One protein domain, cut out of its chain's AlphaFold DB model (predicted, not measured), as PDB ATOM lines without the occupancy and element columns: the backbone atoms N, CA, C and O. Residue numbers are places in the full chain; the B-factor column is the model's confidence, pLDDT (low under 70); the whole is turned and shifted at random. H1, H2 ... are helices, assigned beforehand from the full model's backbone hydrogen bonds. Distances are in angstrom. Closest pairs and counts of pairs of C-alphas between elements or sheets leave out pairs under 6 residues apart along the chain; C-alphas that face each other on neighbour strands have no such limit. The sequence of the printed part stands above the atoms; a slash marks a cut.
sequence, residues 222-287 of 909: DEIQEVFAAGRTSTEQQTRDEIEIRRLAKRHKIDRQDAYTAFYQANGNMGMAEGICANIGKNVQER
ATOM      1  N   ASP A 222      24.312 -27.250   7.015       51.97
ATOM      2  CA  ASP A 222      25.134 -26.097   7.380       51.97
ATOM      3  C   ASP A 222      25.354 -25.129   6.204       51.97
ATOM      4  O   ASP A 222      25.229 -23.922   6.402       51.97
ATOM      5  N   GLU A 223      25.559 -25.626   4.975       55.69
ATOM      6  CA  GLU A 223      25.671 -24.775   3.773       55.69
ATOM      7  C   GLU A 223      24.334 -24.082   3.451       55.69
ATOM      8  O   GLU A 223      24.300 -22.913   3.065       55.69
ATOM      9  N   ILE A 224      23.214 -24.780   3.668       55.50
ATOM     10  CA  ILE A 224      21.858 -24.238   3.489       55.50
ATOM     11  C   ILE A 224      21.568 -23.156   4.539       55.50
ATOM     12  O   ILE A 224      21.066 -22.079   4.206       55.50
ATOM     13  N   GLN A 225      21.923 -23.408   5.802       54.34
ATOM     14  CA  GLN A 225      21.748 -22.455   6.899       54.34
ATOM     15  C   GLN A 225      22.604 -21.196   6.733       54.34
ATOM     16  O   GLN A 225      22.129 -20.108   7.053       54.34
ATOM     17  N   GLU A 226      23.821 -21.310   6.197       57.66
ATOM     18  CA  GLU A 226      24.683 -20.157   5.915       57.66
ATOM     19  C   GLU A 226      24.056 -19.216   4.870       57.66
ATOM     20  O   GLU A 226      24.093 -17.992   5.020       57.66
ATOM     21  N   VAL A 227      23.425 -19.775   3.832       59.50
ATOM     22  CA  VAL A 227      22.747 -18.997   2.782       59.50
ATOM     23  C   VAL A 227      21.467 -18.331   3.302       59.50
ATOM     24  O   VAL A 227      21.220 -17.162   2.994       59.50
ATOM     25  N   PHE A 228      20.689 -19.028   4.136       58.53
ATOM     26  CA  PHE A 228      19.486 -18.464   4.756       58.53
ATOM     27  C   PHE A 228      19.804 -17.390   5.806       58.53
ATOM     28  O   PHE A 228      19.164 -16.340   5.813       58.53
ATOM     29  N   ALA A 229      20.812 -17.604   6.659       53.16
ATOM     30  CA  ALA A 229      21.241 -16.625   7.663       53.16
ATOM     31  C   ALA A 229      21.793 -15.332   7.033       53.16
ATOM     32  O   ALA A 229      21.721 -14.266   7.642       53.16
ATOM     33  N   ALA A 230      22.297 -15.416   5.799       54.88
ATOM     34  CA  ALA A 230      22.703 -14.272   4.988       54.88
ATOM     35  C   ALA A 230      21.523 -13.510   4.338       54.88
ATOM     36  O   ALA A 230      21.758 -12.513   3.650       54.88
ATOM     37  N   GLY A 231      20.276 -13.975   4.508       58.25
ATOM     38  CA  GLY A 231      19.057 -13.277   4.079       58.25
ATOM     39  C   GLY A 231      18.893 -13.129   2.562       58.25
ATOM     40  O   GLY A 231      18.259 -12.181   2.103       58.25
ATOM     41  N   ARG A 232      19.517 -14.008   1.766       62.84
ATOM     42  CA  ARG A 232      19.671 -13.803   0.315       62.84
ATOM     43  C   ARG A 232      18.637 -14.468  -0.578       62.84
ATOM     44  O   ARG A 232      18.491 -14.057  -1.726       62.84
ATOM     45  N   THR A 233      17.958 -15.487  -0.086       65.00
ATOM     46  CA  THR A 233      17.033 -16.294  -0.875       65.00
ATOM     47  C   THR A 233      15.721 -16.408  -0.117       65.00
ATOM     48  O   THR A 233      15.702 -16.498   1.109       65.00
ATOM     49  N   SER A 234      14.608 -16.344  -0.843       60.59
ATOM     50  CA  SER A 234      13.263 -16.458  -0.267       60.59
ATOM     51  C   SER A 234      12.602 -17.792  -0.601       60.59
ATOM     52  O   SER A 234      11.484 -18.046  -0.169       60.59
ATOM     53  N   THR A 235      13.274 -18.648  -1.378       66.00
ATOM     54  CA  THR A 235      12.745 -19.937  -1.833       66.00
ATOM     55  C   THR A 235      13.823 -21.019  -1.828       66.00
ATOM     56  O   THR A 235      15.006 -20.739  -2.024       66.00
ATOM     57  N   GLU A 236      13.405 -22.276  -1.656       60.81
ATOM     58  CA  GLU A 236      14.285 -23.455  -1.662       60.81
ATOM     59  C   GLU A 236      15.138 -23.546  -2.939       60.81
ATOM     60  O   GLU A 236      16.333 -23.836  -2.870       60.81
ATOM     61  N   GLN A 237      14.544 -23.262  -4.103       67.88
ATOM     62  CA  GLN A 237      15.247 -23.333  -5.384       67.88
ATOM     63  C   GLN A 237      16.346 -22.271  -5.484       67.88
ATOM     64  O   GLN A 237      17.465 -22.592  -5.866       67.88
ATOM     65  N   GLN A 238      16.067 -21.037  -5.056       70.62
ATOM     66  CA  GLN A 238      17.080 -19.981  -5.022       70.62
ATOM     67  C   GLN A 238      18.227 -20.329  -4.070       70.62
ATOM     68  O   GLN A 238      19.378 -20.047  -4.386       70.62
ATOM     69  N   THR A 239      17.939 -20.960  -2.926       69.75
ATOM     70  CA  THR A 239      18.978 -21.426  -1.995       69.75
ATOM     71  C   THR A 239      19.870 -22.488  -2.633       69.75
ATOM     72  O   THR A 239      21.082 -22.455  -2.452       69.75
ATOM     73  N   ARG A 240      19.299 -23.411  -3.414       69.81
ATOM     74  CA  ARG A 240      20.076 -24.427  -4.142       69.81
ATOM     75  C   ARG A 240      20.942 -23.818  -5.238       69.81
ATOM     76  O   ARG A 240      22.129 -24.130  -5.296       69.81
ATOM     77  N   ASP A 241      20.369 -22.932  -6.047       80.56
ATOM     78  CA  ASP A 241      21.095 -22.225  -7.104       80.56
ATOM     79  C   ASP A 241      22.268 -21.428  -6.508       80.56
ATOM     80  O   ASP A 241      23.394 -21.492  -6.993       80.56
ATOM     81  N   GLU A 242      22.034 -20.746  -5.388       81.81
ATOM     82  CA  GLU A 242      23.039 -19.975  -4.659       81.81
ATOM     83  C   GLU A 242      24.188 -20.841  -4.106       81.81
ATOM     84  O   GLU A 242      25.351 -20.439  -4.169       81.81
ATOM     85  N   ILE A 243      23.897 -22.043  -3.606       78.25
ATOM     86  CA  ILE A 243      24.929 -22.984  -3.141       78.25
ATOM     87  C   ILE A 243      25.786 -23.471  -4.311       78.25
ATOM     88  O   ILE A 243      27.014 -23.504  -4.204       78.25
ATOM     89  N   GLU A 244      25.168 -23.800  -5.444       81.62
ATOM     90  CA  GLU A 244      25.902 -24.206  -6.644       81.62
ATOM     91  C   GLU A 244      26.747 -23.059  -7.213       81.62
ATOM     92  O   GLU A 244      27.911 -23.262  -7.563       81.62
ATOM     93  N   ILE A 245      26.238 -21.825  -7.181       83.88
ATOM     94  CA  ILE A 245      26.997 -20.617  -7.530       83.88
ATOM     95  C   ILE A 245      28.225 -20.450  -6.622       83.88
ATOM     96  O   ILE A 245      29.328 -20.209  -7.121       83.88
ATOM     97  N   ARG A 246      28.087 -20.627  -5.299       81.38
ATOM     98  CA  ARG A 246      29.224 -20.574  -4.357       81.38
ATOM     99  C   ARG A 246      30.247 -21.679  -4.624       81.38
ATOM    100  O   ARG A 246      31.453 -21.434  -4.554       81.38
ATOM    101  N   ARG A 247      29.790 -22.888  -4.963       84.06
ATOM    102  CA  ARG A 247      30.665 -24.017  -5.320       84.06
ATOM    103  C   ARG A 247      31.419 -23.759  -6.622       84.06
ATOM    104  O   ARG A 247      32.618 -24.031  -6.667       84.06
ATOM    105  N   LEU A 248      30.759 -23.199  -7.638       82.50
ATOM    106  CA  LEU A 248      31.388 -22.778  -8.895       82.50
ATOM    107  C   LEU A 248      32.448 -21.700  -8.656       82.50
ATOM    108  O   LEU A 248      33.578 -21.849  -9.123       82.50
ATOM    109  N   ALA A 249      32.111 -20.671  -7.874       81.50
ATOM    110  CA  ALA A 249      33.031 -19.599  -7.501       81.50
ATOM    111  C   ALA A 249      34.301 -20.153  -6.840       81.50
ATOM    112  O   ALA A 249      35.417 -19.896  -7.294       81.50
ATOM    113  N   LYS A 250      34.128 -21.017  -5.832       80.56
ATOM    114  CA  LYS A 250      35.233 -21.649  -5.101       80.56
ATOM    115  C   LYS A 250      36.070 -22.582  -5.977       80.56
ATOM    116  O   LYS A 250      37.296 -22.567  -5.899       80.56
ATOM    117  N   ARG A 251      35.428 -23.402  -6.815       82.12
ATOM    118  CA  ARG A 251      36.114 -24.376  -7.677       82.12
ATOM    119  C   ARG A 251      36.985 -23.695  -8.729       82.12
ATOM    120  O   ARG A 251      38.087 -24.166  -8.993       82.12
ATOM    121  N   HIS A 252      36.498 -22.600  -9.308       83.44
ATOM    122  CA  HIS A 252      37.193 -21.885 -10.377       83.44
ATOM    123  C   HIS A 252      37.991 -20.667  -9.891       83.44
ATOM    124  O   HIS A 252      38.635 -20.018 -10.711       83.44
ATOM    125  N   LYS A 253      38.009 -20.400  -8.574       81.19
ATOM    126  CA  LYS A 253      38.686 -19.255  -7.940       81.19
ATOM    127  C   LYS A 253      38.283 -17.917  -8.570       81.19
ATOM    128  O   LYS A 253      39.129 -17.117  -8.957       81.19
ATOM    129  N   ILE A 254      36.978 -17.712  -8.716       83.00
ATOM    130  CA  ILE A 254      36.390 -16.472  -9.234       83.00
ATOM    131  C   ILE A 254      35.471 -15.862  -8.184       83.00
ATOM    132  O   ILE A 254      34.967 -16.566  -7.305       83.00
ATOM    133  N   ASP A 255      35.225 -14.561  -8.286       83.56
ATOM    134  CA  ASP A 255      34.274 -13.895  -7.406       83.56
ATOM    135  C   ASP A 255      32.873 -14.485  -7.590       83.56
ATOM    136  O   ASP A 255      32.428 -14.818  -8.693       83.56
ATOM    137  N   ARG A 256      32.132 -14.551  -6.485       85.88
ATOM    138  CA  ARG A 256      30.762 -15.068  -6.465       85.88
ATOM    139  C   ARG A 256      29.850 -14.388  -7.490       85.88
ATOM    140  O   ARG A 256      29.031 -15.065  -8.103       85.88
ATOM    141  N   GLN A 257      29.972 -13.074  -7.673       85.12
ATOM    142  CA  GLN A 257      29.135 -12.331  -8.616       85.12
ATOM    143  C   GLN A 257      29.358 -12.783 -10.069       85.12
ATOM    144  O   GLN A 257      28.399 -12.875 -10.832       85.12
ATOM    145  N   ASP A 258      30.594 -13.127 -10.435       84.50
ATOM    146  CA  ASP A 258      30.916 -13.626 -11.774       84.50
ATOM    147  C   ASP A 258      30.363 -15.050 -11.965       84.50
ATOM    148  O   ASP A 258      29.768 -15.350 -13.003       84.50
ATOM    149  N   ALA A 259      30.450 -15.903 -10.934       85.31
ATOM    150  CA  ALA A 259      29.816 -17.224 -10.935       85.31
ATOM    151  C   ALA A 259      28.281 -17.139 -11.019       85.31
ATOM    152  O   ALA A 259      27.657 -17.917 -11.738       85.31
ATOM    153  N   TYR A 260      27.674 -16.165 -10.332       87.50
ATOM    154  CA  TYR A 260      26.240 -15.883 -10.408       87.50
ATOM    155  C   TYR A 260      25.848 -15.518 -11.843       87.50
ATOM    156  O   TYR A 260      24.957 -16.135 -12.428       87.50
ATOM    157  N   THR A 261      26.551 -14.559 -12.453       87.62
ATOM    158  CA  THR A 261      26.291 -14.153 -13.838       87.62
ATOM    159  C   THR A 261      26.474 -15.316 -14.815       87.62
ATOM    160  O   THR A 261      25.615 -15.508 -15.673       87.62
ATOM    161  N   ALA A 262      27.521 -16.131 -14.659       87.56
ATOM    162  CA  ALA A 262      27.760 -17.309 -15.492       87.56
ATOM    163  C   ALA A 262      26.652 -18.371 -15.358       87.56
ATOM    164  O   ALA A 262      26.188 -18.911 -16.362       87.56
ATOM    165  N   PHE A 263      26.186 -18.638 -14.135       88.50
ATOM    166  CA  PHE A 263      25.115 -19.601 -13.868       88.50
ATOM    167  C   PHE A 263      23.792 -19.195 -14.532       88.50
ATOM    168  O   PHE A 263      23.149 -20.015 -15.194       88.50
ATOM    169  N   TYR A 264      23.411 -17.918 -14.434       87.44
ATOM    170  CA  TYR A 264      22.192 -17.423 -15.081       87.44
ATOM    171  C   TYR A 264      22.341 -17.251 -16.598       87.44
ATOM    172  O   TYR A 264      21.382 -17.508 -17.320       87.44
ATOM    173  N   GLN A 265      23.530 -16.914 -17.112       88.00
ATOM    174  CA  GLN A 265      23.810 -16.945 -18.558       88.00
ATOM    175  C   GLN A 265      23.685 -18.358 -19.142       88.00
ATOM    176  O   GLN A 265      23.259 -18.523 -20.283       88.00
ATOM    177  N   ALA A 266      24.008 -19.378 -18.347       85.38
ATOM    178  CA  ALA A 266      23.816 -20.780 -18.693       85.38
ATOM    179  C   ALA A 266      22.374 -21.282 -18.466       85.38
ATOM    180  O   ALA A 266      22.129 -22.483 -18.587       85.38
ATOM    181  N   ASN A 267      21.419 -20.404 -18.121       85.00
ATOM    182  CA  ASN A 267      20.038 -20.760 -17.766       85.00
ATOM    183  C   ASN A 267      19.953 -21.851 -16.674       85.00
ATOM    184  O   ASN A 267      19.093 -22.730 -16.735       85.00
ATOM    185  N   GLY A 268      20.876 -21.839 -15.705       77.81
ATOM    186  CA  GLY A 268      20.953 -22.839 -14.634       77.81
ATOM    187  C   GLY A 268      21.562 -24.189 -15.044       77.81
ATOM    188  O   GLY A 268      21.560 -25.130 -14.250       77.81
ATOM    189  N   ASN A 269      22.100 -24.324 -16.265       84.44
ATOM    190  CA  ASN A 269      22.820 -25.526 -16.687       84.44
ATOM    191  C   ASN A 269      24.250 -25.538 -16.120       84.44
ATOM    192  O   ASN A 269      25.122 -24.804 -16.586       84.44
ATOM    193  N   MET A 270      24.503 -26.432 -15.163       82.38
ATOM    194  CA  MET A 270      25.794 -26.533 -14.474       82.38
ATOM    195  C   MET A 270      26.983 -26.817 -15.396       82.38
ATOM    196  O   MET A 270      28.022 -26.192 -15.228       82.38
ATOM    197  N   GLY A 271      26.852 -27.689 -16.399       79.00
ATOM    198  CA  GLY A 271      27.972 -28.017 -17.292       79.00
ATOM    199  C   GLY A 271      28.389 -26.843 -18.186       79.00
ATOM    200  O   GLY A 271      29.573 -26.634 -18.445       79.00
ATOM    201  N   MET A 272      27.422 -26.027 -18.621       81.94
ATOM    202  CA  MET A 272      27.710 -24.795 -19.364       81.94
ATOM    203  C   MET A 272      28.254 -23.692 -18.449       81.94
ATOM    204  O   MET A 272      29.212 -23.014 -18.824       81.94
ATOM    205  N   ALA A 273      27.692 -23.544 -17.245       86.19
ATOM    206  CA  ALA A 273      28.182 -22.599 -16.243       86.19
ATOM    207  C   ALA A 273      29.634 -22.905 -15.842       86.19
ATOM    208  O   ALA A 273      30.447 -21.988 -15.764       86.19
ATOM    209  N   GLU A 274      29.992 -24.182 -15.677       87.06
ATOM    210  CA  GLU A 274      31.372 -24.627 -15.436       87.06
ATOM    211  C   GLU A 274      32.323 -24.183 -16.554       87.06
ATOM    212  O   GLU A 274      33.398 -23.659 -16.266       87.06
ATOM    213  N   GLY A 275      31.927 -24.323 -17.824       84.88
ATOM    214  CA  GLY A 275      32.735 -23.872 -18.961       84.88
ATOM    215  C   GLY A 275      32.977 -22.356 -18.970       84.88
ATOM    216  O   GLY A 275      34.103 -21.909 -19.206       84.88
ATOM    217  N   ILE A 276      31.944 -21.564 -18.661       87.25
ATOM    218  CA  ILE A 276      32.039 -20.097 -18.573       87.25
ATOM    219  C   ILE A 276      32.924 -19.693 -17.382       87.25
ATOM    220  O   ILE A 276      33.869 -18.921 -17.554       87.25
ATOM    221  N   CYS A 277      32.681 -20.266 -16.200       86.56
ATOM    222  CA  CYS A 277      33.462 -20.019 -14.986       86.56
ATOM    223  C   CYS A 277      34.934 -20.415 -15.149       86.56
ATOM    224  O   CYS A 277      35.811 -19.682 -14.701       86.56
ATOM    225  N   ALA A 278      35.229 -21.531 -15.822       85.31
ATOM    226  CA  ALA A 278      36.599 -21.958 -16.097       85.31
ATOM    227  C   ALA A 278      37.345 -20.968 -17.003       85.31
ATOM    228  O   ALA A 278      38.529 -20.715 -16.782       85.31
ATOM    229  N   ASN A 279      36.666 -20.385 -17.995       85.31
ATOM    230  CA  ASN A 279      37.261 -19.376 -18.870       85.31
ATOM    231  C   ASN A 279      37.522 -18.056 -18.124       85.31
ATOM    232  O   ASN A 279      38.600 -17.477 -18.243       85.31
ATOM    233  N   ILE A 280      36.569 -17.611 -17.295       82.25
ATOM    234  CA  ILE A 280      36.750 -16.440 -16.420       82.25
ATOM    235  C   ILE A 280      37.914 -16.688 -15.449       82.25
ATOM    236  O   ILE A 280      38.798 -15.845 -15.331       82.25
ATOM    237  N   GLY A 281      37.961 -17.866 -14.821       77.25
ATOM    238  CA  GLY A 281      39.019 -18.263 -13.893       77.25
ATOM    239  C   GLY A 281      40.408 -18.275 -14.529       77.25
ATOM    240  O   GLY A 281      41.347 -17.785 -13.911       77.25
ATOM    241  N   LYS A 282      40.547 -18.743 -15.778       77.00
ATOM    242  CA  LYS A 282      41.817 -18.658 -16.524       77.00
ATOM    243  C   LYS A 282      42.266 -17.210 -16.732       77.00
ATOM    244  O   LYS A 282      43.397 -16.884 -16.401       77.00
ATOM    245  N   ASN A 283      41.363 -16.325 -17.159       69.25
ATOM    246  CA  ASN A 283      41.680 -14.903 -17.355       69.25
ATOM    247  C   ASN A 283      42.024 -14.172 -16.040       69.25
ATOM    248  O   ASN A 283      42.783 -13.203 -16.049       69.25
ATOM    249  N   VAL A 284      41.461 -14.609 -14.906       64.81
ATOM    250  CA  VAL A 284      41.790 -14.086 -13.566       64.81
ATOM    251  C   VAL A 284      43.139 -14.632 -13.074       64.81
ATOM    252  O   VAL A 284      43.910 -13.877 -12.493       64.81
ATOM    253  N   GLN A 285      43.461 -15.899 -13.356       57.50
ATOM    254  CA  GLN A 285      44.734 -16.543 -12.991       57.50
ATOM    255  C   GLN A 285      45.920 -16.119 -13.872       57.50
ATOM    256  O   GLN A 285      47.061 -16.188 -13.429       57.50
ATOM    257  N   GLU A 286      45.669 -15.647 -15.096       50.31
ATOM    258  CA  GLU A 286      46.682 -15.019 -15.958       50.31
ATOM    259  C   GLU A 286      47.087 -13.607 -15.479       50.31
ATOM    260  O   GLU A 286      48.058 -13.039 -15.978       50.31
ATOM    261  N   ARG A 287      46.401 -13.041 -14.469       48.69
ATOM    262  CA  ARG A 287      46.924 -11.914 -13.680       48.69
ATOM    263  C   ARG A 287      47.801 -12.462 -12.550       48.69
ATOM    264  O   ARG A 287      47.379 -13.413 -11.893       48.69
TER     265      ARG A 287
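What this domain is: This is residues 222 to 287 of the 909 residues of an uncharacterized protein of Aspergillus wentii DTO 134E9 (UniProt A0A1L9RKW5). A long helix, H2, makes the middle of an elongated body: H3 and H4, a helical hairpin, pack on its second half, and the short H1 packs steeply tilted near its first end, away from that hairpin. H3 crosses H2, and H4 touches the last turns of H2 and runs on beyond them to the far end of the body. The printed part has 66 residues with four named helices, H1, H2, H3 and H4 in chain order, and no named strand; the class is all helix. The whole is compact, with a radius of gyration of the C-alphas of 12.0 A, and spans 35 by 22 by 15 A.

How they stand to each other: H2, residues 236 to 252, is the hub, touching three helices. H3, residues 256 to 265, touches residues 242 to 249 of H2 alone, at a steep tilt of 65 degrees, opposite ways; the closest C-alphas, of Ala 249 and Arg 256, are 5.2 A apart. H4, residues 270 to 285, touches H2 with residues 274 to 281 alone, at a steep tilt of 38 degrees, the same way; the closest C-alphas, of His 252 and Gly 281, are 5.4 A apart. H3 and H4 form a helical hairpin at a steep tilt of 42 degrees, with the closest C-alphas, of Phe 263 and Ala 273, 4.9 A apart. H1, residues 222 to 229, touches residues 239 to 243 of H2 alone, at a steep tilt of 65 degrees, opposite ways; the C-alphas of Val 227 and Thr 239 are the closest, 6.6 A apart. H1 is apart from H3 and H4. In H1, H2, H3 and H4 every O i to N i+4 pair is within hydrogen-bond range.

Where its parts are: H2 is 24.6 A from first to last C-alpha, beginning at C-alpha 236 (14.285, -23.455, -1.662). H4 is 21.5 A and ends at C-alpha 285 (44.734, -16.543, -12.991). H3 is 14.1 A and H1 is 10.2 A, the latter beginning at C-alpha 222 (25.134, -26.097, 7.380).

The domain as a whole: The C-alphas of Thr 235 and Glu 286 are the two farthest apart, at 37.1 A. The printed part has no cut; the links H2 to H3 and H3 to H4 are tight, and H1 to H2 is short. The mean pLDDT of the printed part is 75.1; residues 222 to 237, 239 to 240 and 283 to 287 are under 70.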